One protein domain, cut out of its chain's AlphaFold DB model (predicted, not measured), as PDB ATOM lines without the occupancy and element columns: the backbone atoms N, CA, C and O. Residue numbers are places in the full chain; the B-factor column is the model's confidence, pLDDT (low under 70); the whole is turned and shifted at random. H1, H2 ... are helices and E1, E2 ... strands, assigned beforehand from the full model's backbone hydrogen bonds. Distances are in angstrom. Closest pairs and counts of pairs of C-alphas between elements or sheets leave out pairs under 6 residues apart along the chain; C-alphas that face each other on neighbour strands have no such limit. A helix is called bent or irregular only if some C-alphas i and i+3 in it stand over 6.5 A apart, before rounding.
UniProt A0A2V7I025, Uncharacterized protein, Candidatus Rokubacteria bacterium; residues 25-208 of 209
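This is residues 25 to 208 of the 209 residues of an uncharacterized protein of Candidatus Rokubacteria bacterium (UniProt A0A2V7I025). Look for one large antiparallel sheet, E5 - E4 - E9 - E10 - E1 - E2 - E3 - E6, curled into a partly closed barrel: E5, E4, E9 and E10 face E2, E3 and E6, with E1 as the hinge. Helices H1 and H2 meet beyond the barrel end where E1 and E9 finish, while hairpin E7-E8 lies beyond the start of E9. The 184 printed residues run E1 H1 E2 E3 E4 E5 E6 E7 E8 E9 H2 E10, two named helices and ten named strands; the class is mostly strand, though under half of the residues are in named elements. The whole is compact, with a radius of gyration of the C-alphas of 16.1 A and spans of 44 by 33 by 30 A.

Start at the hinge of this folded sheet, one sheet bent back into two facing leaves: E1, residues 25 to 31. Its N 27 is 3.1 A from O 54 of E2, residues 51 to 57, and its N 30 is 2.8 A from O 182 of E10, residues 179 to 182. Beyond E2, find N 53 and O 68 of E3, residues 63 to 70, at 3.0 A; then N 65 and O 122 of E6, residues 118 to 124, at 2.9 A. Beyond E10, N 180 is 2.9 A from O 149 of E9, residues 146 to 151; N 81 of E4, residues 77 to 83, is 2.9 A from O 148; and N 80 is 2.8 A from O 108 of E5, residues 104 to 111. E5 bends by 58 degrees at residue 107. The closest C-alphas of edge strands E5 and E6, Gln 111 and Ala 118, are 5.9 A apart. In the hairpin of E7, residues 131 to 134, and E8, residues 139 to 143, N 132 and O 142 are 3.0 A apart; E8 runs on into E9 at 97 degrees. H1, residues 33 to 39, is on the large sheet at a height of 7.7 A. H1 touches H2, residues 154 to 160, closest at the C-alphas of Phe 35 and Cys 160, 5.6 A. Of O i to N i+4 pairs, H1 has 1 of 3 within hydrogen-bond range and H2 0 of 3; of i+3 pairs, each has 3 of 4.

Find C-alpha 25 at (137.693, 181.399, 227.355); E1 runs 20.2 A to C-alpha 31. E3 spans 23.0 A, E5 20.1 A and E2 19.9 A. H1 and H2 are irregular: C-alphas 34 and 37 are 7.9 A apart, 156 and 159 7.4 A. E10 ends at C-alpha 182, (121.655, 182.780, 228.972).

The two farthest C-alphas, Thr 47 and Ala 136, are 49.5 A apart. The printed part has no cut. The links H1 to E2, E4 to E5 and H2 to E10 are long. After E10, residues 183 to 208 hold no named element. Mean pLDDT of the printed part is 97.1, and no printed residue is under 70.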
ATOM      1  N   PHE A  25     138.834 182.219 227.738       96.00
ATOM      2  CA  PHE A  25     137.693 181.399 227.355       96.00
ATOM      3  C   PHE A  25     136.600 182.276 226.760       96.00
ATOM      4  O   PHE A  25     136.345 183.378 227.239       96.00
ATOM      5  N   PHE A  26     135.955 181.772 225.713       97.62
ATOM      6  CA  PHE A  26     134.894 182.463 224.992       97.62
ATOM      7  C   PHE A  26     133.645 181.591 224.932       97.62
ATOM      8  O   PHE A  26     133.740 180.386 224.686       97.62
ATOM      9  N   PHE A  27     132.483 182.207 225.118       98.62
ATOM     10  CA  PHE A  27     131.189 181.601 224.835       98.62
ATOM     11  C   PHE A  27     130.131 182.680 224.598       98.62
ATOM     12  O   PHE A  27     130.263 183.814 225.056       98.62
ATOM     13  N   ASP A  28     129.054 182.306 223.916       98.69
ATOM     14  CA  ASP A  28     127.915 183.187 223.683       98.69
ATOM     15  C   ASP A  28     126.778 182.921 224.676       98.69
ATOM     16  O   ASP A  28     126.626 181.822 225.228       98.69
ATOM     17  N   LEU A  29     125.953 183.948 224.882       98.88
ATOM     18  CA  LEU A  29     124.648 183.822 225.513       98.88
ATOM     19  C   LEU A  29     123.579 183.810 224.425       98.88
ATOM     20  O   LEU A  29     123.671 184.505 223.412       98.88
ATOM     21  N   PHE A  30     122.535 183.028 224.655       98.62
ATOM     22  CA  PHE A  30     121.485 182.775 223.685       98.62
ATOM     23  C   PHE A  30     120.170 183.367 224.173       98.62
ATOM     24  O   PHE A  30     119.856 183.255 225.362       98.62
ATOM     25  N   PRO A  31     119.384 183.989 223.280       97.75
ATOM     26  CA  PRO A  31     118.147 184.634 223.675       97.75
ATOM     27  C   PRO A  31     117.121 183.615 224.154       97.75
ATOM     28  O   PRO A  31     117.057 182.491 223.651       97.75
ATOM     29  N   ASN A  32     116.281 184.035 225.095       96.69
ATOM     30  CA  ASN A  32     115.018 183.379 225.369       96.69
ATOM     31  C   ASN A  32     114.082 183.618 224.170       96.69
ATOM     32  O   ASN A  32     113.708 184.771 223.925       96.69
ATOM     33  N   PRO A  33     113.686 182.571 223.418       94.00
ATOM     34  CA  PRO A  33     112.902 182.748 222.198       94.00
ATOM     35  C   PRO A  33     111.583 183.496 222.420       94.00
ATOM     36  O   PRO A  33     111.178 184.269 221.554       94.00
ATOM     37  N   ALA A  34     110.954 183.333 223.590       95.19
ATOM     38  CA  ALA A  34     109.696 184.004 223.929       95.19
ATOM     39  C   ALA A  34     109.826 185.536 223.987       95.19
ATOM     40  O   ALA A  34     108.870 186.248 223.699       95.19
ATOM     41  N   PHE A  35     111.017 186.052 224.309       97.31
ATOM     42  CA  PHE A  35     111.266 187.485 224.491       97.31
ATOM     43  C   PHE A  35     112.175 188.084 223.414       97.31
ATOM     44  O   PHE A  35     112.538 189.256 223.502       97.31
ATOM     45  N   LEU A  36     112.512 187.322 222.366       96.62
ATOM     46  CA  LEU A  36     113.443 187.747 221.316       96.62
ATOM     47  C   LEU A  36     113.068 189.106 220.702       96.62
ATOM     48  O   LEU A  36     113.934 189.960 220.528       96.62
ATOM     49  N   ASN A  37     111.780 189.336 220.433       97.12
ATOM     50  CA  ASN A  37     111.299 190.593 219.848       97.12
ATOM     51  C   ASN A  37     111.390 191.794 220.804       97.12
ATOM     52  O   ASN A  37     111.450 192.927 220.336       97.12
ATOM     53  N   CYS A  38     111.426 191.564 222.118       98.19
ATOM     54  CA  CYS A  38     111.590 192.622 223.114       98.19
ATOM     55  C   CYS A  38     113.065 192.945 223.356       98.19
ATOM     56  O   CYS A  38     113.382 194.072 223.720       98.19
ATOM     57  N   ILE A  39     113.962 191.992 223.089       98.31
ATOM     58  CA  ILE A  39     115.415 192.171 223.186       98.31
ATOM     59  C   ILE A  39     115.980 192.803 221.908       98.31
ATOM     60  O   ILE A  39     116.878 193.640 221.970       98.31
ATOM     61  N   ALA A  40     115.505 192.384 220.734       98.31
ATOM     62  CA  ALA A  40     116.125 192.720 219.458       98.31
ATOM     63  C   ALA A  40     115.976 194.205 219.096       98.31
ATOM     64  O   ALA A  40     114.879 194.763 219.096       98.31
ATOM     65  N   ARG A  41     117.076 194.831 218.663       98.25
ATOM     66  CA  ARG A  41     117.033 196.155 218.020       98.25
ATOM     67  C   ARG A  41     116.293 196.129 216.686       98.25
ATOM     68  O   ARG A  41     115.680 197.123 216.306       98.25
ATOM     69  N   PHE A  42     116.392 195.011 215.973       97.69
ATOM     70  CA  PHE A  42     115.779 194.795 214.665       97.69
ATOM     71  C   PHE A  42     114.858 193.561 214.732       97.69
ATOM     72  O   PHE A  42     115.241 192.489 214.261       97.69
ATOM     73  N   PRO A  43     113.674 193.663 215.370       95.81
ATOM     74  CA  PRO A  43     112.754 192.534 215.495       95.81
ATOM     75  C   PRO A  43     112.366 191.968 214.125       95.81
ATOM     76  O   PRO A  43     112.074 192.721 213.198       95.81
ATOM     77  N   GLY A  44     112.371 190.640 213.998       92.69
ATOM     78  CA  GLY A  44     112.035 189.943 212.750       92.69
ATOM     79  C   GLY A  44     113.122 189.942 211.668       92.69
ATOM     80  O   GLY A  44     112.901 189.342 210.619       92.69
ATOM     81  N   ASP A  45     114.288 190.558 211.897       95.69
ATOM     82  CA  ASP A  45     115.409 190.527 210.953       95.69
ATOM     83  C   ASP A  45     116.458 189.467 211.352       95.69
ATOM     84  O   ASP A  45     117.288 189.714 212.236       95.69
ATOM     85  N   PRO A  46     116.483 188.293 210.693       92.44
ATOM     86  CA  PRO A  46     117.413 187.219 211.032       92.44
ATOM     87  C   PRO A  46     118.874 187.538 210.681       92.44
ATOM     88  O   PRO A  46     119.772 186.841 211.147       92.44
ATOM     89  N   THR A  47     119.142 188.573 209.877       96.25
ATOM     90  CA  THR A  47     120.513 188.975 209.514       96.25
ATOM     91  C   THR A  47     121.165 189.860 210.576       96.25
ATOM     92  O   THR A  47     122.384 190.039 210.577       96.25
ATOM     93  N   ARG A  48     120.367 190.408 211.504       96.69
ATOM     94  CA  ARG A  48     120.825 191.289 212.587       96.69
ATOM     95  C   ARG A  48     120.244 190.868 213.945       96.69
ATOM     96  O   ARG A  48     119.615 191.692 214.615       96.69
ATOM     97  N   PRO A  49     120.462 189.610 214.379       97.56
ATOM     98  CA  PRO A  49     119.948 189.135 215.655       97.56
ATOM     99  C   PRO A  49     120.623 189.865 216.829       97.56
ATOM    100  O   PRO A  49     121.757 190.335 216.680       97.56
ATOM    101  N   PRO A  50     119.970 189.944 218.003       98.38
ATOM    102  CA  PRO A  50     120.642 190.349 219.231       98.38
ATOM    103  C   PRO A  50     121.777 189.369 219.550       98.38
ATOM    104  O   PRO A  50     121.616 188.155 219.424       98.38
ATOM    105  N   GLN A  51     122.927 189.902 219.952       98.69
ATOM    106  CA  GLN A  51     124.136 189.132 220.244       98.69
ATOM    107  C   GLN A  51     124.656 189.478 221.633       98.69
ATOM    108  O   GLN A  51     124.672 190.648 222.027       98.69
ATOM    109  N   ALA A  52     125.124 188.453 222.334       98.81
ATOM    110  CA  ALA A  52     125.738 188.555 223.642       98.81
ATOM    111  C   ALA A  52     126.924 187.593 223.700       98.81
ATOM    112  O   ALA A  52     126.733 186.382 223.629       98.81
ATOM    113  N   SER A  53     128.129 188.134 223.839       98.81
ATOM    114  CA  SER A  53     129.358 187.344 223.901       98.81
ATOM    115  C   SER A  53     130.078 187.591 225.214       98.81
ATOM    116  O   SER A  53     130.174 188.735 225.673       98.81
ATOM    117  N   VAL A  54     130.600 186.519 225.796       98.81
ATOM    118  CA  VAL A  54     131.333 186.533 227.057       98.81
ATOM    119  C   VAL A  54     132.761 186.076 226.811       98.81
ATOM    120  O   VAL A  54     133.006 185.029 226.210       98.81
ATOM    121  N   ILE A  55     133.704 186.863 227.311       98.56
ATOM    122  CA  ILE A  55     135.106 186.483 227.439       98.56
ATOM    123  C   ILE A  55     135.409 186.364 228.924       98.56
ATOM    124  O   ILE A  55     135.068 187.263 229.687       98.56
ATOM    125  N   VAL A  56     136.071 185.286 229.329       98.31
ATOM    126  CA  VAL A  56     136.603 185.139 230.683       98.31
ATOM    127  C   VAL A  56     138.104 184.925 230.599       98.31
ATOM    128  O   VAL A  56     138.565 183.983 229.957       98.31
ATOM    129  N   GLN A  57     138.863 185.817 231.220       97.69
ATOM    130  CA  GLN A  57     140.317 185.743 231.310       97.69
ATOM    131  C   GLN A  57     140.687 185.249 232.700       97.69
ATOM    132  O   GLN A  57     140.356 185.908 233.689       97.69
ATOM    133  N   LYS A  58     141.364 184.103 232.779       95.62
ATOM    134  CA  LYS A  58     141.838 183.574 234.055       95.62
ATOM    135  C   LYS A  58     142.951 184.462 234.597       95.62
ATOM    136  O   LYS A  58     143.945 184.704 233.911       95.62
ATOM    137  N   GLY A  59     142.796 184.925 235.829       93.94
ATOM    138  CA  GLY A  59     143.850 185.630 236.549       93.94
ATOM    139  C   GLY A  59     144.442 184.787 237.681       93.94
ATOM    140  O   GLY A  59     143.955 183.698 237.987       93.94
ATOM    141  N   PRO A  60     145.522 185.274 238.317       91.44
ATOM    142  CA  PRO A  60     146.206 184.545 239.384       91.44
ATOM    143  C   PRO A  60     145.387 184.440 240.679       91.44
ATOM    144  O   PRO A  60     145.619 183.530 241.468       91.44
ATOM    145  N   GLN A  61     144.465 185.377 240.921       92.12
ATOM    146  CA  GLN A  61     143.622 185.420 242.126       92.12
ATOM    147  C   GLN A  61     142.132 185.358 241.799       92.12
ATOM    148  O   GLN A  61     141.356 184.771 242.543       92.12
ATOM    149  N   ASN A  62     141.740 185.992 240.702       95.62
ATOM    150  CA  ASN A  62     140.374 186.086 240.232       95.62
ATOM    151  C   ASN A  62     140.371 186.192 238.710       95.62
ATOM    152  O   ASN A  62     141.402 186.439 238.085       95.62
ATOM    153  N   ASP A  63     139.205 185.993 238.125       97.75
ATOM    154  CA  ASP A  63     139.002 186.032 236.692       97.75
ATOM    155  C   ASP A  63     138.434 187.389 236.281       97.75
ATOM    156  O   ASP A  63     137.764 188.078 237.056       97.75
ATOM    157  N   THR A  64     138.678 187.771 235.031       98.44
ATOM    158  CA  THR A  64     138.034 188.935 234.421       98.44
ATOM    159  C   THR A  64     136.980 188.479 233.430       98.44
ATOM    160  O   THR A  64     137.319 187.860 232.424       98.44
ATOM    161  N   LEU A  65     135.713 188.803 233.688       98.62
ATOM    162  CA  LEU A  65     134.621 188.594 232.741       98.62
ATOM    163  C   LEU A  65     134.346 189.873 231.971       98.62
ATOM    164  O   LEU A  65     134.163 190.933 232.560       98.62
ATOM    165  N   ILE A  66     134.268 189.749 230.653       98.81
ATOM    166  CA  ILE A  66     133.881 190.813 229.737       98.81
ATOM    167  C   ILE A  66     132.629 190.349 228.999       98.81
ATOM    168  O   ILE A  66     132.700 189.453 228.156       98.81
ATOM    169  N   LEU A  67     131.488 190.969 229.296       98.88
ATOM    170  CA  LEU A  67     130.243 190.782 228.553       98.88
ATOM    171  C   LEU A  67     130.105 191.908 227.530       98.88
ATOM    172  O   LEU A  67     130.147 193.086 227.881       98.88
ATOM    173  N   SER A  68     129.908 191.547 226.266       98.88
ATOM    174  CA  SER A  68     129.627 192.483 225.177       98.88
ATOM    175  C   SER A  68     128.274 192.184 224.548       98.88
ATOM    176  O   SER A  68     128.048 191.074 224.069       98.88
ATOM    177  N   LEU A  69     127.405 193.193 224.487       98.88
ATOM    178  CA  LEU A  69     126.113 193.110 223.810       98.88
ATOM    179  C   LEU A  69     126.107 193.918 222.509       98.88
ATOM    180  O   LEU A  69     126.698 195.001 222.437       98.88
ATOM    181  N   ARG A  70     125.414 193.414 221.482       98.69
ATOM    182  CA  ARG A  70     125.200 194.097 220.194       98.69
ATOM    183  C   ARG A  70     123.805 193.816 219.654       98.69
ATOM    184  O   ARG A  70     123.224 192.771 219.925       98.69
ATOM    185  N   SER A  71     123.293 194.741 218.843       98.56
ATOM    186  CA  SER A  71     121.960 194.637 218.226       98.56
ATOM    187  C   SER A  71     120.832 194.452 219.251       98.56
ATOM    188  O   SER A  71     119.795 193.869 218.938       98.56
ATOM    189  N   ILE A  72     121.019 194.986 220.461       98.75
ATOM    190  CA  ILE A  72     119.999 195.010 221.511       98.75
ATOM    191  C   ILE A  72     119.174 196.289 221.382       98.75
ATOM    192  O   ILE A  72     119.703 197.334 220.993       98.75
ATOM    193  N   LYS A  73     117.876 196.219 221.663       98.56
ATOM    194  CA  LYS A  73     116.982 197.376 221.688       98.56
ATOM    195  C   LYS A  73     117.585 198.459 222.607       98.56
ATOM    196  O   LYS A  73     117.874 198.168 223.766       98.56
ATOM    197  N   PRO A  74     117.842 199.678 222.095       98.62
ATOM    198  CA  PRO A  74     118.441 200.748 222.889       98.62
ATOM    199  C   PRO A  74     117.604 201.117 224.115       98.62
ATOM    200  O   PRO A  74     116.376 201.094 224.041       98.62
ATOM    201  N   GLY A  75     118.274 201.512 225.201       97.44
ATOM    202  CA  GLY A  75     117.625 201.967 226.433       97.44
ATOM    203  C   GLY A  75     117.154 200.853 227.366       97.44
ATOM    204  O   GLY A  75     116.670 201.165 228.445       97.44
ATOM    205  N   LEU A  76     117.314 199.581 226.983       98.75
ATOM    206  CA  LEU A  76     117.088 198.468 227.899       98.75
ATOM    207  C   LEU A  76     118.175 198.411 228.977       98.75
ATOM    208  O   LEU A  76     119.359 198.642 228.705       98.75
ATOM    209  N   ALA A  77     117.752 198.011 230.168       98.75
ATOM    210  CA  ALA A  77     118.612 197.642 231.277       98.75
ATOM    211  C   ALA A  77     118.399 196.163 231.622       98.75
ATOM    212  O   ALA A  77     117.295 195.629 231.479       98.75
ATOM    213  N   PHE A  78     119.461 195.504 232.070       98.88
ATOM    214  CA  PHE A  78     119.425 194.117 232.510       98.88
ATOM    215  C   PHE A  78     120.290 193.902 233.743       98.88
ATOM    216  O   PHE A  78     121.192 194.689 234.013       98.88
ATOM    217  N   ASP A  79     120.096 192.762 234.386       98.75
ATOM    218  CA  ASP A  79     120.851 192.348 235.560       98.75
ATOM    219  C   ASP A  79     121.566 191.038 235.271       98.75
ATOM    220  O   ASP A  79     120.951 190.038 234.889       98.75
ATOM    221  N   LEU A  80     122.887 191.048 235.416       98.88
ATOM    222  CA  LEU A  80     123.772 189.931 235.123       98.88
ATOM    223  C   LEU A  80     123.903 189.023 236.341       98.88
ATOM    224  O   LEU A  80     124.321 189.458 237.412       98.88
ATOM    225  N   PHE A  81     123.640 187.736 236.147       98.88
ATOM    226  CA  PHE A  81     123.793 186.711 237.168       98.88
ATOM    227  C   PHE A  81     124.639 185.551 236.664       98.88
ATOM    228  O   PHE A  81     124.659 185.216 235.472       98.88
ATOM    229  N   THR A  82     125.270 184.867 237.611       98.81
ATOM    230  CA  THR A  82     125.661 183.473 237.435       98.81
ATOM    231  C   THR A  82     124.620 182.564 238.076       98.81
ATOM    232  O   THR A  82     124.169 182.832 239.187       98.81
ATOM    233  N   VAL A  83     124.230 181.485 237.398       98.81
ATOM    234  CA  VAL A  83     123.183 180.561 237.874       98.81
ATOM    235  C   VAL A  83     123.582 179.095 237.720       98.81
ATOM    236  O   VAL A  83     124.509 178.761 236.976       98.81
ATOM    237  N   ARG A  84     122.904 178.204 238.449       97.81
ATOM    238  CA  ARG A  84     123.184 176.761 238.430       97.81
ATOM    239  C   ARG A  84     122.660 176.070 237.175       97.81
ATOM    240  O   ARG A  84     123.369 175.233 236.631       97.81
ATOM    241  N   ASN A  85     121.447 176.399 236.736       98.00
ATOM    242  CA  ASN A  85     120.760 175.686 235.656       98.00
ATOM    243  C   ASN A  85     120.398 176.629 234.503       98.00
ATOM    244  O   ASN A  85     120.073 177.796 234.726       98.00
ATOM    245  N   SER A  86     120.372 176.097 233.282       97.94
ATOM    246  CA  SER A  86     119.863 176.791 232.097       97.94
ATOM    247  C   SER A  86     118.527 176.184 231.653       97.94
ATOM    248  O   SER A  86     118.391 174.966 231.682       97.94
ATOM    249  N   PRO A  87     117.546 176.988 231.199       98.00
ATOM    250  CA  PRO A  87     116.299 176.494 230.618       98.00
ATOM    251  C   PRO A  87     116.473 175.993 229.177       98.00
ATOM    252  O   PRO A  87     115.486 175.682 228.514       98.00
ATOM    253  N   GLN A  88     117.705 175.967 228.659       97.50
ATOM    254  CA  GLN A  88     118.031 175.493 227.318       97.50
ATOM    255  C   GLN A  88     118.979 174.295 227.393       97.50
ATOM    256  O   GLN A  88     119.962 174.313 228.133       97.50
ATOM    257  N   LEU A  89     118.733 173.298 226.547       97.69
ATOM    258  CA  LEU A  89     119.669 172.213 226.269       97.69
ATOM    259  C   LEU A  89     120.853 172.718 225.426       97.69
ATOM    260  O   LEU A  89     120.806 173.796 224.828       97.69
ATOM    261  N   ALA A  90     121.911 171.910 225.316       97.62
ATOM    262  CA  ALA A  90     123.114 172.254 224.546       97.62
ATOM    263  C   ALA A  90     122.816 172.590 223.069       97.62
ATOM    264  O   ALA A  90     123.431 173.478 222.481       97.62
ATOM    265  N   ASN A  91     121.817 171.926 222.477       96.38
ATOM    266  CA  ASN A  91     121.356 172.184 221.109       96.38
ATOM    267  C   ASN A  91     120.476 173.447 220.972       96.38
ATOM    268  O   ASN A  91     120.093 173.809 219.863       96.38
ATOM    269  N   GLY A  92     120.140 174.110 222.083       95.19
ATOM    270  CA  GLY A  92     119.312 175.313 222.128       95.19
ATOM    271  C   GLY A  92     117.808 175.099 222.213       95.19
ATOM    272  O   GLY A  92     117.077 176.084 222.288       95.19
ATOM    273  N   SER A  93     117.333 173.853 222.212       95.81
ATOM    274  CA  SER A  93     115.924 173.571 222.505       95.81
ATOM    275  C   SER A  93     115.613 173.809 223.991       95.81
ATOM    276  O   SER A  93     116.526 173.714 224.818       95.81
ATOM    277  N   PRO A  94     114.358 174.137 224.353       96.19
ATOM    278  CA  PRO A  94     113.954 174.225 225.753       96.19
ATOM    279  C   PRO A  94     114.221 172.907 226.485       96.19
ATOM    280  O   PRO A  94     113.922 171.839 225.951       96.19
ATOM    281  N   ASP A  95     114.758 172.979 227.700       96.31
ATOM    282  CA  ASP A  95     114.913 171.805 228.556       96.31
ATOM    283  C   ASP A  95     113.547 171.420 229.157       96.31
ATOM    284  O   ASP A  95     113.002 172.177 229.966       96.31
ATOM    285  N   PRO A  96     112.970 170.257 228.791       96.06
ATOM    286  CA  PRO A  96     111.658 169.840 229.284       96.06
ATOM    287  C   PRO A  96     111.661 169.485 230.778       96.06
ATOM    288  O   PRO A  96     110.595 169.344 231.373       96.06
ATOM    289  N   THR A  97     112.840 169.316 231.377       95.69
ATOM    290  CA  THR A  97     113.026 169.007 232.799       95.69
ATOM    291  C   THR A  97     113.413 170.231 233.624       95.69
ATOM    292  O   THR A  97     113.591 170.121 234.840       95.69
ATOM    293  N   PHE A  98     113.511 171.406 232.993       97.06
ATOM    294  CA  PHE A  98     113.833 172.640 233.689       97.06
ATOM    295  C   PHE A  98     112.770 172.962 234.740       97.06
ATOM    296  O   PHE A  98     111.588 173.127 234.439       97.06
ATOM    297  N   THR A  99     113.212 173.089 235.988       96.00
ATOM    298  CA  THR A  99     112.355 173.449 237.124       96.00
ATOM    299  C   THR A  99     112.601 174.885 237.571       96.00
ATOM    300  O   THR A  99     111.662 175.658 237.732       96.00
ATOM    301  N   ASN A 100     113.867 175.253 237.776       96.50
ATOM    302  CA  ASN A 100     114.312 176.596 238.135       96.50
ATOM    303  C   ASN A 100     115.818 176.765 237.859       96.50
ATOM    304  O   ASN A 100     116.524 175.805 237.546       96.50
ATOM    305  N   PHE A 101     116.324 177.988 238.028       98.12
ATOM    306  CA  PHE A 101     117.733 178.349 237.823       98.12
ATOM    307  C   PHE A 101     118.691 177.841 238.919       98.12
ATOM    308  O   PHE A 101     119.907 177.942 238.757       98.12
ATOM    309  N   GLY A 102     118.169 177.275 240.010       96.75
ATOM    310  CA  GLY A 102     118.926 176.879 241.194       96.75
ATOM    311  C   GLY A 102     119.508 178.078 241.944       96.75
ATOM    312  O   GLY A 102     118.899 179.145 241.980       96.75
ATOM    313  N   LEU A 103     120.687 177.894 242.548       97.56
ATOM    314  CA  LEU A 103     121.428 179.006 243.141       97.56
ATOM    315  C   LEU A 103     121.725 180.053 242.060       97.56
ATOM    316  O   LEU A 103     122.184 179.707 240.969       97.56
ATOM    317  N   ALA A 104     121.479 181.316 242.391       98.12
ATOM    318  CA  ALA A 104     121.755 182.467 241.552       98.12
ATOM    319  C   ALA A 104     122.598 183.475 242.336       98.12
ATOM    320  O   ALA A 104     122.361 183.694 243.523       98.12
ATOM    321  N   TRP A 105     123.577 184.081 241.672       97.69
ATOM    322  CA  TRP A 105     124.464 185.080 242.257       97.69
ATOM    323  C   TRP A 105     124.513 186.315 241.365       97.69
ATOM    324  O   TRP A 105     124.865 186.214 240.187       97.69
ATOM    325  N   TYR A 106     124.124 187.461 241.919       98.12
ATOM    326  CA  TYR A 106     124.079 188.738 241.212       98.12
ATOM    327  C   TYR A 106     125.497 189.274 241.016       98.12
ATOM    328  O   TYR A 106     126.295 189.295 241.953       98.12
ATOM    329  N   GLN A 107     125.824 189.662 239.788       98.19
ATOM    330  CA  GLN A 107     127.173 190.052 239.394       98.19
ATOM    331  C   GLN A 107     127.285 191.548 239.086       98.19
ATOM    332  O   GLN A 107     128.270 192.167 239.482       98.19
ATOM    333  N   SER A 108     126.327 192.121 238.346       98.00
ATOM    334  CA  SER A 108     126.355 193.527 237.907       98.00
ATOM    335  C   SER A 108     125.080 193.919 237.168       98.00
ATOM    336  O   SER A 108     124.404 193.064 236.602       98.00
ATOM    337  N   ASP A 109     124.847 195.219 237.033       98.31
ATOM    338  CA  ASP A 109     123.928 195.776 236.038       98.31
ATOM    339  C   ASP A 109     124.531 195.739 234.630       98.31
ATOM    340  O   ASP A 109     125.755 195.740 234.444       98.31
ATOM    341  N   VAL A 110     123.661 195.780 233.623       98.75
ATOM    342  CA  VAL A 110     123.988 195.894 232.202       98.75
ATOM    343  C   VAL A 110     123.123 196.988 231.585       98.75
ATOM    344  O   VAL A 110     121.902 196.880 231.542       98.75
ATOM    345  N   GLN A 111     123.753 198.032 231.050       98.62
ATOM    346  CA  GLN A 111     123.051 199.180 230.471       98.62
ATOM    347  C   GLN A 111     123.298 199.258 228.962       98.62
ATOM    348  O   GLN A 111     124.447 199.352 228.520       98.62
ATOM    349  N   VAL A 112     122.230 199.209 228.159       98.81
ATOM    350  CA  VAL A 112     122.328 199.271 226.693       98.81
ATOM    351  C   VAL A 112     122.339 200.718 226.209       98.81
ATOM    352  O   VAL A 112     121.378 201.468 226.377       98.81
ATOM    353  N   ASP A 113     123.415 201.094 225.519       98.50
ATOM    354  CA  ASP A 113     123.601 202.419 224.939       98.50
ATOM    355  C   ASP A 113     122.609 202.727 223.797       98.50
ATOM    356  O   ASP A 113     121.931 201.859 223.238       98.50
ATOM    357  N   ALA A 114     122.571 203.993 223.373       98.31
ATOM    358  CA  ALA A 114     121.724 204.457 222.266       98.31
ATOM    359  C   ALA A 114     122.004 203.753 220.915       98.31
ATOM    360  O   ALA A 114     121.211 203.844 219.976       98.31
ATOM    361  N   LYS A 115     123.139 203.052 220.785       98.31
ATOM    362  CA  LYS A 115     123.522 202.272 219.600       98.31
ATOM    363  C   LYS A 115     123.191 200.783 219.763       98.31
ATOM    364  O   LYS A 115     123.535 200.001 218.874       98.31
ATOM    365  N   GLY A 116     122.494 200.385 220.823       98.50
ATOM    366  CA  GLY A 116     122.111 198.998 221.056       98.50
ATOM    367  C   GLY A 116     123.284 198.111 221.462       98.50
ATOM    368  O   GLY A 116     123.366 196.960 221.016       98.50
ATOM    369  N   ARG A 117     124.239 198.669 222.214       98.81
ATOM    370  CA  ARG A 117     125.443 197.981 222.691       98.81
ATOM    371  C   ARG A 117     125.586 198.132 224.198       98.81
ATOM    372  O   ARG A 117     125.244 199.174 224.739       98.81
ATOM    373  N   ALA A 118     126.180 197.144 224.848       98.75
ATOM    374  CA  ALA A 118     126.603 197.238 226.242       98.75
ATOM    375  C   ALA A 118     127.980 196.590 226.404       98.75
ATOM    376  O   ALA A 118     128.331 195.688 225.638       98.75
ATOM    377  N   LEU A 119     128.743 197.057 227.388       98.69
ATOM    378  CA  LEU A 119     130.010 196.463 227.801       98.69
ATOM    379  C   LEU A 119     130.043 196.425 229.327       98.69
ATOM    380  O   LEU A 119     129.910 197.468 229.962       98.69
ATOM    381  N   VAL A 120     130.246 195.239 229.888       98.62
ATOM    382  CA  VAL A 120     130.436 195.032 231.326       98.62
ATOM    383  C   VAL A 120     131.765 194.326 231.533       98.62
ATOM    384  O   VAL A 120     132.075 193.382 230.808       98.62
ATOM    385  N   VAL A 121     132.548 194.799 232.502       98.62
ATOM    386  CA  VAL A 121     133.829 194.207 232.897       98.62
ATOM    387  C   VAL A 121     133.787 193.942 234.396       98.62
ATOM    388  O   VAL A 121     133.603 194.876 235.172       98.62
ATOM    389  N   LEU A 122     133.956 192.684 234.794       97.81
ATOM    390  CA  LEU A 122     133.939 192.240 236.187       97.81
ATOM    391  C   LEU A 122     135.251 191.569 236.537       97.81
ATOM    392  O   LEU A 122     135.811 190.857 235.710       97.81
ATOM    393  N   ASN A 123     135.692 191.740 237.777       97.94
ATOM    394  CA  ASN A 123     136.841 191.045 238.333       97.94
ATOM    395  C   ASN A 123     136.381 190.263 239.574       97.94
ATOM    396  O   ASN A 123     136.049 190.864 240.592       97.94
ATOM    397  N   THR A 124     136.254 188.938 239.453       97.19
ATOM    398  CA  THR A 124     135.631 188.067 240.471       97.19
ATOM    399  C   THR A 124     136.024 186.595 240.277       97.19
ATOM    400  O   THR A 124     136.691 186.253 239.307       97.19
ATOM    401  N   ILE A 125     135.641 185.705 241.194       97.12
ATOM    402  CA  ILE A 125     135.866 184.257 241.052       97.12
ATOM    403  C   ILE A 125     134.829 183.673 240.085       97.12
ATOM    404  O   ILE A 125     133.630 183.812 240.328       97.12
ATOM    405  N   LEU A 126     135.268 183.014 239.004       97.19
ATOM    406  CA  LEU A 126     134.381 182.446 237.983       97.19
ATOM    407  C   LEU A 126     134.759 181.010 237.618       97.19
ATOM    408  O   LEU A 126     134.082 180.060 238.018       97.19
ATOM    409  N   LEU A 127     135.816 180.854 236.824       97.25
ATOM    410  CA  LEU A 127     136.180 179.611 236.161       97.25
ATOM    411  C   LEU A 127     136.443 178.529 237.198       97.25
ATOM    412  O   LEU A 127     137.260 178.715 238.096       97.25
ATOM    413  N   ASN A 128     135.743 177.404 237.051       95.94
ATOM    414  CA  ASN A 128     135.802 176.207 237.897       95.94
ATOM    415  C   ASN A 128     135.392 176.373 239.371       95.94
ATOM    416  O   ASN A 128     135.007 175.392 240.004       95.94
ATOM    417  N   GLN A 129     135.467 177.583 239.924       94.62
ATOM    418  CA  GLN A 129     135.460 177.806 241.369       94.62
ATOM    419  C   GLN A 129     134.321 178.696 241.862       94.62
ATOM    420  O   GLN A 129     134.198 178.866 243.070       94.62
ATOM    421  N   ILE A 130     133.471 179.260 240.996       97.25
ATOM    422  CA  ILE A 130     132.324 180.028 241.490       97.25
ATOM    423  C   ILE A 130     131.310 179.119 242.190       97.25
ATOM    424  O   ILE A 130     130.791 178.171 241.594       97.25
ATOM    425  N   PHE A 131     131.017 179.411 243.456       96.88
ATOM    426  CA  PHE A 131     129.980 178.748 244.242       96.88
ATOM    427  C   PHE A 131     129.435 179.667 245.335       96.88
ATOM    428  O   PHE A 131     130.063 180.652 245.713       96.88
ATOM    429  N   GLY A 132     128.283 179.288 245.883       96.38
ATOM    430  CA  GLY A 132     127.771 179.804 247.148       96.38
ATOM    431  C   GLY A 132     127.331 178.663 248.061       96.38
ATOM    432  O   GLY A 132     127.160 177.525 247.618       96.38
ATOM    433  N   PHE A 133     127.176 178.963 249.346       96.75
ATOM    434  CA  PHE A 133     126.638 178.051 250.350       96.75
ATOM    435  C   PHE A 133     125.934 178.862 251.441       96.75
ATOM    436  O   PHE A 133     126.273 180.024 251.662       96.75
ATOM    437  N   ASP A 134     124.969 178.252 252.117       97.19
ATOM    438  CA  ASP A 134     124.248 178.864 253.234       97.19
ATOM    439  C   ASP A 134     123.918 177.788 254.285       97.19
ATOM    440  O   ASP A 134     122.970 177.011 254.116       97.19
ATOM    441  N   PRO A 135     124.691 177.719 255.384       96.88
ATOM    442  CA  PRO A 135     124.457 176.758 256.455       96.88
ATOM    443  C   PRO A 135     123.125 176.957 257.184       96.88
ATOM    444  O   PRO A 135     122.609 175.991 257.744       96.88
ATOM    445  N   ALA A 136     122.558 178.170 257.189       98.06
ATOM    446  CA  ALA A 136     121.315 178.461 257.903       98.06
ATOM    447  C   ALA A 136     120.104 177.775 257.256       98.06
ATOM    448  O   ALA A 136     119.150 177.424 257.950       98.06
ATOM    449  N   VAL A 137     120.168 177.538 255.943       96.88
ATOM    450  CA  VAL A 137     119.127 176.836 255.173       96.88
ATOM    451  C   VAL A 137     119.596 175.485 254.623       96.88
ATOM    452  O   VAL A 137     118.883 174.845 253.853       96.88
ATOM    453  N   GLY A 138     120.793 175.033 255.009       96.75
ATOM    454  CA  GLY A 138     121.355 173.753 254.573       96.75
ATOM    455  C   GLY A 138     121.794 173.715 253.104       96.75
ATOM    456  O   GLY A 138     121.927 172.632 252.536       96.75
ATOM    457  N   LEU A 139     122.032 174.871 252.476       96.00
ATOM    458  CA  LEU A 139     122.603 174.931 251.134       96.00
ATOM    459  C   LEU A 139     124.089 174.567 251.206       96.00
ATOM    460  O   LEU A 139     124.924 175.358 251.647       96.00
ATOM    461  N   THR A 140     124.423 173.368 250.741       95.81
ATOM    462  CA  THR A 140     125.812 172.931 250.554       95.81
ATOM    463  C   THR A 140     126.505 173.756 249.462       95.81
ATOM    464  O   THR A 140     125.804 174.316 248.611       95.81
ATOM    465  N   PRO A 141     127.854 173.789 249.409       95.12
ATOM    466  CA  PRO A 141     128.585 174.406 248.303       95.12
ATOM    467  C   PRO A 141     128.000 174.008 246.947       95.12
ATOM    468  O   PRO A 141     127.957 172.833 246.588       95.12
ATOM    469  N   THR A 142     127.477 175.005 246.239       96.00
ATOM    470  CA  THR A 142     126.730 174.832 244.996       96.00
ATOM    471  C   THR A 142     127.292 175.786 243.960       96.00
ATOM    472  O   THR A 142     127.315 176.996 244.174       96.00
ATOM    473  N   ASN A 143     127.750 175.250 242.832       97.25
ATOM    474  CA  ASN A 143     128.312 176.059 241.759       97.25
ATOM    475  C   ASN A 143     127.237 176.735 240.899       97.25
ATOM    476  O   ASN A 143     126.131 176.217 240.727       97.25
ATOM    477  N   THR A 144     127.606 177.863 240.290       98.00
ATOM    478  CA  THR A 144     126.758 178.626 239.361       98.00
ATOM    479  C   THR A 144     127.477 178.829 238.026       98.00
ATOM    480  O   THR A 144     127.989 179.908 237.742       98.00
ATOM    481  N   PHE A 145     127.595 177.773 237.217       98.62
ATOM    482  CA  PHE A 145     128.448 177.800 236.020       98.62
ATOM    483  C   PHE A 145     127.800 178.378 234.755       98.62
ATOM    484  O   PHE A 145     128.469 178.492 233.723       98.62
ATOM    485  N   HIS A 146     126.520 178.741 234.801       98.81
ATOM    486  CA  HIS A 146     125.870 179.477 233.721       98.81
ATOM    487  C   HIS A 146     125.956 180.975 233.957       98.81
ATOM    488  O   HIS A 146     125.962 181.424 235.096       98.81
ATOM    489  N   VAL A 147     125.973 181.738 232.869       98.88
ATOM    490  CA  VAL A 147     125.886 183.199 232.884       98.88
ATOM    491  C   VAL A 147     124.614 183.571 232.146       98.88
ATOM    492  O   VAL A 147     124.355 183.031 231.069       98.88
ATOM    493  N   GLY A 148     123.822 184.474 232.702       98.81
ATOM    494  CA  GLY A 148     122.632 184.993 232.043       98.81
ATOM    495  C   GLY A 148     122.272 186.371 232.560       98.81
ATOM    496  O   GLY A 148     122.797 186.808 233.580       98.81
ATOM    497  N   PHE A 149     121.382 187.054 231.851       98.88
ATOM    498  CA  PHE A 149     120.847 188.325 232.310       98.88
ATOM    499  C   PHE A 149     119.333 188.427 232.110       98.88
ATOM    500  O   PHE A 149     118.771 187.869 231.159       98.88
ATOM    501  N   TRP A 150     118.685 189.128 233.036       98.81
ATOM    502  CA  TRP A 150     117.236 189.326 233.117       98.81
ATOM    503  C   TRP A 150     116.900 190.778 232.823       98.81
ATOM    504  O   TRP A 150     117.731 191.647 233.044       98.81
ATOM    505  N   PHE A 151     115.710 191.044 232.285       98.81
ATOM    506  CA  PHE A 151     115.238 192.425 232.137       98.81
ATOM    507  C   PHE A 151     115.178 193.099 233.507       98.81
ATOM    508  O   PHE A 151     114.548 192.548 234.404       98.81
ATOM    509  N   ASN A 152     115.766 194.287 233.645       98.69
ATOM    510  CA  ASN A 152     115.724 195.015 234.912       98.69
ATOM    511  C   ASN A 152     114.310 195.512 235.238       98.69
ATOM    512  O   ASN A 152     113.884 195.463 236.386       98.69
ATOM    513  N   ASP A 153     113.556 195.940 234.222       98.38
ATOM    514  CA  ASP A 153     112.157 196.342 234.366       98.38
ATOM    515  C   ASP A 153     111.227 195.298 233.709       98.38
ATOM    516  O   ASP A 153     111.353 195.025 232.509       98.38
ATOM    517  N   PRO A 154     110.259 194.704 234.435       98.31
ATOM    518  CA  PRO A 154     109.289 193.779 233.851       98.31
ATOM    519  C   PRO A 154     108.431 194.407 232.743       98.31
ATOM    520  O   PRO A 154     107.955 193.685 231.858       98.31
ATOM    521  N   ASN A 155     108.256 195.731 232.740       98.44
ATOM    522  CA  ASN A 155     107.510 196.450 231.707       98.44
ATOM    523  C   ASN A 155     108.164 196.333 230.322       98.44
ATOM    524  O   ASN A 155     107.455 196.312 229.311       98.44
ATOM    525  N   ASP A 156     109.489 196.167 230.249       98.44
ATOM    526  CA  ASP A 156     110.217 196.062 228.979       98.44
ATOM    527  C   ASP A 156     109.876 194.792 228.181       98.44
ATOM    528  O   ASP A 156     110.083 194.739 226.963       98.44
ATOM    529  N   ALA A 157     109.303 193.783 228.843       98.25
ATOM    530  CA  ALA A 157     108.923 192.508 228.244       98.25
ATOM    531  C   ALA A 157     107.404 192.346 228.021       98.25
ATOM    532  O   ALA A 157     106.974 191.332 227.460       98.25
ATOM    533  N   VAL A 158     106.576 193.329 228.402       98.31
ATOM    534  CA  VAL A 158     105.100 193.248 228.301       98.31
ATOM    535  C   VAL A 158     104.634 193.046 226.865       98.31
ATOM    536  O   VAL A 158     103.748 192.233 226.605       98.31
ATOM    537  N   ALA A 159     105.272 193.719 225.904       97.62
ATOM    538  CA  ALA A 159     104.944 193.570 224.485       97.62
ATOM    539  C   ALA A 159     105.185 192.142 223.952       97.62
ATOM    540  O   ALA A 159     104.642 191.776 222.912       97.62
ATOM    541  N   CYS A 160     105.964 191.330 224.671       97.81
ATOM    542  CA  CYS A 160     106.205 189.917 224.382       97.81
ATOM    543  C   CYS A 160     105.378 188.980 225.277       97.81
ATOM    544  O   CYS A 160     105.660 187.788 225.350       97.81
ATOM    545  N   GLY A 161     104.356 189.503 225.958       97.56
ATOM    546  CA  GLY A 161     103.421 188.719 226.759       97.56
ATOM    547  C   GLY A 161     103.877 188.442 228.190       97.56
ATOM    548  O   GLY A 161     103.272 187.602 228.857       97.56
ATOM    549  N   PHE A 162     104.917 189.120 228.691       98.12
ATOM    550  CA  PHE A 162     105.276 189.003 230.103       98.12
ATOM    551  C   PHE A 162     104.194 189.630 230.994       98.12
ATOM    552  O   PHE A 162     103.775 190.766 230.775       98.12
ATOM    553  N   ASN A 163     103.755 188.898 232.017       97.69
ATOM    554  CA  ASN A 163     102.870 189.431 233.048       97.69
ATOM    555  C   ASN A 163     103.718 190.079 234.146       97.69
ATOM    556  O   ASN A 163     104.395 189.369 234.884       97.69
ATOM    557  N   VAL A 164     103.636 191.403 234.292       96.94
ATOM    558  CA  VAL A 164     104.403 192.166 235.298       96.94
ATOM    559  C   VAL A 164     104.121 191.739 236.740       96.94
ATOM    560  O   VAL A 164     104.974 191.893 237.605       96.94
ATOM    561  N   ASN A 165     102.961 191.132 237.007       96.50
ATOM    562  CA  ASN A 165     102.643 190.590 238.333       96.50
ATOM    563  C   ASN A 165     103.431 189.310 238.661       96.50
ATOM    564  O   ASN A 165     103.436 188.874 239.806       96.50
ATOM    565  N   ASN A 166     104.099 188.720 237.667       95.44
ATOM    566  CA  ASN A 166     104.989 187.571 237.814       95.44
ATOM    567  C   ASN A 166     106.464 188.010 237.783       95.44
ATOM    568  O   ASN A 166     107.303 187.294 237.231       95.44
ATOM    569  N   ALA A 167     106.769 189.197 238.319       95.69
ATOM    570  CA  ALA A 167     108.134 189.694 238.425       95.69
ATOM    571  C   ALA A 167     109.053 188.668 239.108       95.69
ATOM    572  O   ALA A 167     108.638 187.886 239.968       95.69
ATOM    573  N   THR A 168     110.310 188.652 238.685       97.31
ATOM    574  CA  THR A 168     111.320 187.697 239.135       97.31
ATOM    575  C   THR A 168     112.270 188.358 240.140       97.31
ATOM    576  O   THR A 168     112.388 189.582 240.159       97.31
ATOM    577  N   PRO A 169     112.989 187.590 240.976       97.56
ATOM    578  CA  PRO A 169     113.885 188.171 241.977       97.56
ATOM    579  C   PRO A 169     115.245 188.629 241.408       97.56
ATOM    580  O   PRO A 169     116.161 188.895 242.177       97.56
ATOM    581  N   PHE A 170     115.419 188.669 240.082       98.00
ATOM    582  CA  PHE A 170     116.716 188.847 239.417       98.00
ATOM    583  C   PHE A 170     117.102 190.320 239.189       98.00
ATOM    584  O   PHE A 170     117.448 190.679 238.073       98.00
ATOM    585  N   ASN A 171     117.044 191.153 240.227       97.31
ATOM    586  CA  ASN A 171     117.651 192.494 240.296       97.31
ATOM    587  C   ASN A 171     117.740 192.951 241.766       97.31
ATOM    588  O   ASN A 171     117.319 192.218 242.666       97.31
ATOM    589  N   GLY A 172     118.270 194.149 242.027       94.12
ATOM    590  CA  GLY A 172     118.419 194.690 243.387       94.12
ATOM    591  C   GLY A 172     117.102 194.883 244.156       94.12
ATOM    592  O   GLY A 172     117.073 194.751 245.380       94.12
ATOM    593  N   GLU A 173     116.001 195.151 243.455       96.38
ATOM    594  CA  GLU A 173     114.664 195.354 244.029       96.38
ATOM    595  C   GLU A 173     113.844 194.059 244.140       96.38
ATOM    596  O   GLU A 173     112.725 194.072 244.658       96.38
ATOM    597  N   HIS A 174     114.380 192.942 243.645       96.75
ATOM    598  CA  HIS A 174     113.676 191.668 243.484       96.75
ATOM    599  C   HIS A 174     112.363 191.794 242.682       96.75
ATOM    600  O   HIS A 174     111.370 191.117 242.964       96.75
ATOM    601  N   HIS A 175     112.361 192.685 241.692       97.56
ATOM    602  CA  HIS A 175     111.228 193.006 240.833       97.56
ATOM    603  C   HIS A 175     111.656 193.118 239.363       97.56
ATOM    604  O   HIS A 175     111.356 194.095 238.683       97.56
ATOM    605  N   ALA A 176     112.380 192.115 238.879       98.44
ATOM    606  CA  ALA A 176     112.883 192.045 237.516       98.44
ATOM    607  C   ALA A 176     111.855 191.441 236.546       98.44
ATOM    608  O   ALA A 176     110.903 190.750 236.923       98.44
ATOM    609  N   GLY A 177     112.082 191.645 235.254       98.56
ATOM    610  CA  GLY A 177     111.399 190.929 234.187       98.56
ATOM    611  C   GLY A 177     111.912 189.495 233.984       98.56
ATOM    612  O   GLY A 177     112.574 188.916 234.849       98.56
ATOM    613  N   PRO A 178     111.581 188.868 232.844       98.44
ATOM    614  CA  PRO A 178     111.981 187.499 232.550       98.44
ATOM    615  C   PRO A 178     113.462 187.401 232.165       98.44
ATOM    616  O   PRO A 178     114.135 188.397 231.900       98.44
ATOM    617  N   LEU A 179     113.961 186.167 232.056       98.69
ATOM    618  CA  LEU A 179     115.273 185.896 231.469       98.69
ATOM    619  C   LEU A 179     115.330 186.425 230.028       98.69
ATOM    620  O   LEU A 179     114.523 186.001 229.193       98.69
ATOM    621  N   ALA A 180     116.330 187.257 229.729       98.75
ATOM    622  CA  ALA A 180     116.589 187.761 228.386       98.75
ATOM    623  C   ALA A 180     117.524 186.830 227.600       98.75
ATOM    624  O   ALA A 180     117.116 186.280 226.576       98.75
ATOM    625  N   MET A 181     118.759 186.619 228.065       98.88
ATOM    626  CA  MET A 181     119.728 185.737 227.396       98.88
ATOM    627  C   MET A 181     120.549 184.935 228.412       98.88
ATOM    628  O   MET A 181     120.869 185.444 229.482       98.88
ATOM    629  N   ILE A 182     120.906 183.689 228.084       98.88
ATOM    630  CA  ILE A 182     121.655 182.780 228.972       98.88
ATOM    631  C   ILE A 182     122.597 181.857 228.197       98.88
ATOM    632  O   ILE A 182     122.356 181.539 227.032       98.88
ATOM    633  N   SER A 183     123.662 181.390 228.842       98.81
ATOM    634  CA  SER A 183     124.538 180.363 228.288       98.81
ATOM    635  C   SER A 183     123.864 178.988 228.234       98.81
ATOM    636  O   SER A 183     122.956 178.662 229.008       98.81
ATOM    637  N   ARG A 184     124.351 178.144 227.324       98.44
ATOM    638  CA  ARG A 184     123.926 176.746 227.185       98.44
ATOM    639  C   ARG A 184     124.897 175.800 227.891       98.44
ATOM    640  O   ARG A 184     126.070 176.152 228.034       98.44
ATOM    641  N   PRO A 185     124.423 174.631 228.345       98.19
ATOM    642  CA  PRO A 185     125.293 173.622 228.928       98.19
ATOM    643  C   PRO A 185     126.156 172.956 227.854       98.19
ATOM    644  O   PRO A 185     125.797 172.921 226.675       98.19
ATOM    645  N   ASP A 186     127.274 172.382 228.281       97.38
ATOM    646  CA  ASP A 186     128.045 171.444 227.477       97.38
ATOM    647  C   ASP A 186     127.233 170.162 227.217       97.38
ATOM    648  O   ASP A 186     126.586 169.620 228.114       97.38
ATOM    649  N   ALA A 187     127.270 169.664 225.979       96.00
ATOM    650  CA  ALA A 187     126.437 168.541 225.545       96.00
ATOM    651  C   ALA A 187     126.803 167.204 226.207       96.00
ATOM    652  O   ALA A 187     125.976 166.294 226.228       96.00
ATOM    653  N   THR A 188     128.028 167.074 226.721       94.31
ATOM    654  CA  THR A 188     128.530 165.825 227.311       94.31
ATOM    655  C   THR A 188     128.344 165.818 228.823       94.31
ATOM    656  O   THR A 188     127.951 164.810 229.404       94.31
ATOM    657  N   THR A 189     128.643 166.942 229.469       96.00
ATOM    658  CA  THR A 189     128.698 167.056 230.930       96.00
ATOM    659  C   THR A 189     127.445 167.680 231.532       96.00
ATOM    660  O   THR A 189     127.192 167.503 232.720       96.00
ATOM    661  N   GLY A 190     126.665 168.426 230.743       95.50
ATOM    662  CA  GLY A 190     125.523 169.199 231.230       95.50
ATOM    663  C   GLY A 190     125.904 170.446 232.036       95.50
ATOM    664  O   GLY A 190     125.021 171.147 232.518       95.50
ATOM    665  N   LEU A 191     127.200 170.743 232.191       97.38
ATOM    666  CA  LEU A 191     127.686 171.876 232.978       97.38
ATOM    667  C   LEU A 191     127.709 173.165 232.153       97.38
ATOM    668  O   LEU A 191     127.920 173.147 230.941       97.38
ATOM    669  N   GLY A 192     127.530 174.303 232.823       98.25
ATOM    670  CA  GLY A 192     127.687 175.616 232.203       98.25
ATOM    671  C   GLY A 192     129.138 175.920 231.793       98.25
ATOM    672  O   GLY A 192     130.080 175.311 232.308       98.25
ATOM    673  N   PRO A 193     129.348 176.893 230.888       98.31
ATOM    674  CA  PRO A 193     130.642 177.136 230.245       98.31
ATOM    675  C   PRO A 193     131.742 177.630 231.192       98.31
ATOM    676  O   PRO A 193     132.916 177.572 230.822       98.31
ATOM    677  N   LEU A 194     131.389 178.094 232.397       98.38
ATOM    678  CA  LEU A 194     132.367 178.462 233.422       98.38
ATOM    679  C   LEU A 194     133.059 177.240 234.049       98.38
ATOM    680  O   LEU A 194     134.095 177.412 234.687       98.38
ATOM    681  N   CYS A 195     132.557 176.016 233.851       97.81
ATOM    682  CA  CYS A 195     133.329 174.818 234.170       97.81
ATOM    683  C   CYS A 195     134.256 174.450 233.004       97.81
ATOM    684  O   CYS A 195     133.808 174.033 231.935       97.81
ATOM    685  N   ARG A 196     135.567 174.599 233.208       95.75
ATOM    686  CA  ARG A 196     136.617 174.289 232.222       95.75
ATOM    687  C   ARG A 196     137.372 173.000 232.525       95.75
ATOM    688  O   ARG A 196     138.043 172.485 231.637       95.75
ATOM    689  N   ASN A 197     137.236 172.475 233.738       95.38
ATOM    690  CA  ASN A 197     137.843 171.220 234.172       95.38
ATOM    691  C   ASN A 197     136.764 170.258 234.713       95.38
ATOM    692  O   ASN A 197     136.684 170.034 235.924       95.38
ATOM    693  N   PRO A 198     135.873 169.737 233.847       96.50
ATOM    694  CA  PRO A 198     134.792 168.869 234.287       96.50
ATOM    695  C   PRO A 198     135.326 167.547 234.843       96.50
ATOM    696  O   PRO A 198     136.226 166.922 234.283       96.50
ATOM    697  N   ASN A 199     134.711 167.088 235.926       95.38
ATOM    698  CA  ASN A 199     134.910 165.772 236.501       95.38
ATOM    699  C   ASN A 199     133.712 164.884 236.149       95.38
ATOM    700  O   ASN A 199     132.635 165.019 236.723       95.38
ATOM    701  N   THR A 200     133.913 163.960 235.212       95.00
ATOM    702  CA  THR A 200     132.891 163.001 234.765       95.00
ATOM    703  C   THR A 200     132.869 161.707 235.581       95.00
ATOM    704  O   THR A 200     132.086 160.811 235.282       95.00
ATOM    705  N   SER A 201     133.709 161.590 236.619       94.81
ATOM    706  CA  SER A 201     133.666 160.457 237.555       94.81
ATOM    707  C   SER A 201     132.574 160.593 238.626       94.81
ATOM    708  O   SER A 201     132.295 159.632 239.342       94.81
ATOM    709  N   THR A 202     131.940 161.763 238.732       90.25
ATOM    710  CA  THR A 202     130.811 162.042 239.629       90.25
ATOM    711  C   THR A 202     129.477 162.003 238.873       90.25
ATOM    712  O   THR A 202     129.425 162.195 237.657       90.25
ATOM    713  N   VAL A 203     128.380 161.730 239.592       84.88
ATOM    714  CA  VAL A 203     127.018 161.704 239.033       84.88
ATOM    715  C   VAL A 203     126.089 162.562 239.907       84.88
ATOM    716  O   VAL A 203     125.829 162.178 241.049       84.88
ATOM    717  N   PRO A 204     125.569 163.699 239.403       85.19
ATOM    718  CA  PRO A 204     125.896 164.308 238.107       85.19
ATOM    719  C   PRO A 204     127.366 164.777 238.039       85.19
ATOM    720  O   PRO A 204     127.987 164.927 239.095       85.19
ATOM    721  N   PRO A 205     127.918 165.025 236.830       90.88
ATOM    722  CA  PRO A 205     129.263 165.574 236.674       90.88
ATOM    723  C   PRO A 205     129.471 166.840 237.511       90.88
ATOM    724  O   PRO A 205     128.573 167.673 237.642       90.88
ATOM    725  N   SER A 206     130.671 166.994 238.061       92.19
ATOM    726  CA  SER A 206     131.084 168.164 238.843       92.19
ATOM    727  C   SER A 206     132.208 168.919 238.134       92.19
ATOM    728  O   SER A 206     132.634 168.531 237.049       92.19
ATOM    729  N   CYS A 207     132.711 170.000 238.729       95.50
ATOM    730  CA  CYS A 207     133.887 170.704 238.221       95.50
ATOM    731  C   CYS A 207     135.039 170.604 239.215       95.50
ATOM    732  O   CYS A 207     134.831 170.780 240.416       95.50
ATOM    733  N   ASN A 208     136.238 170.316 238.724       93.69
ATOM    734  CA  ASN A 208     137.454 170.426 239.517       93.69
ATOM    735  C   ASN A 208     137.882 171.900 239.559       93.69
ATOM    736  O   ASN A 208     137.844 172.525 238.499       93.69
TER     737      ASN A 208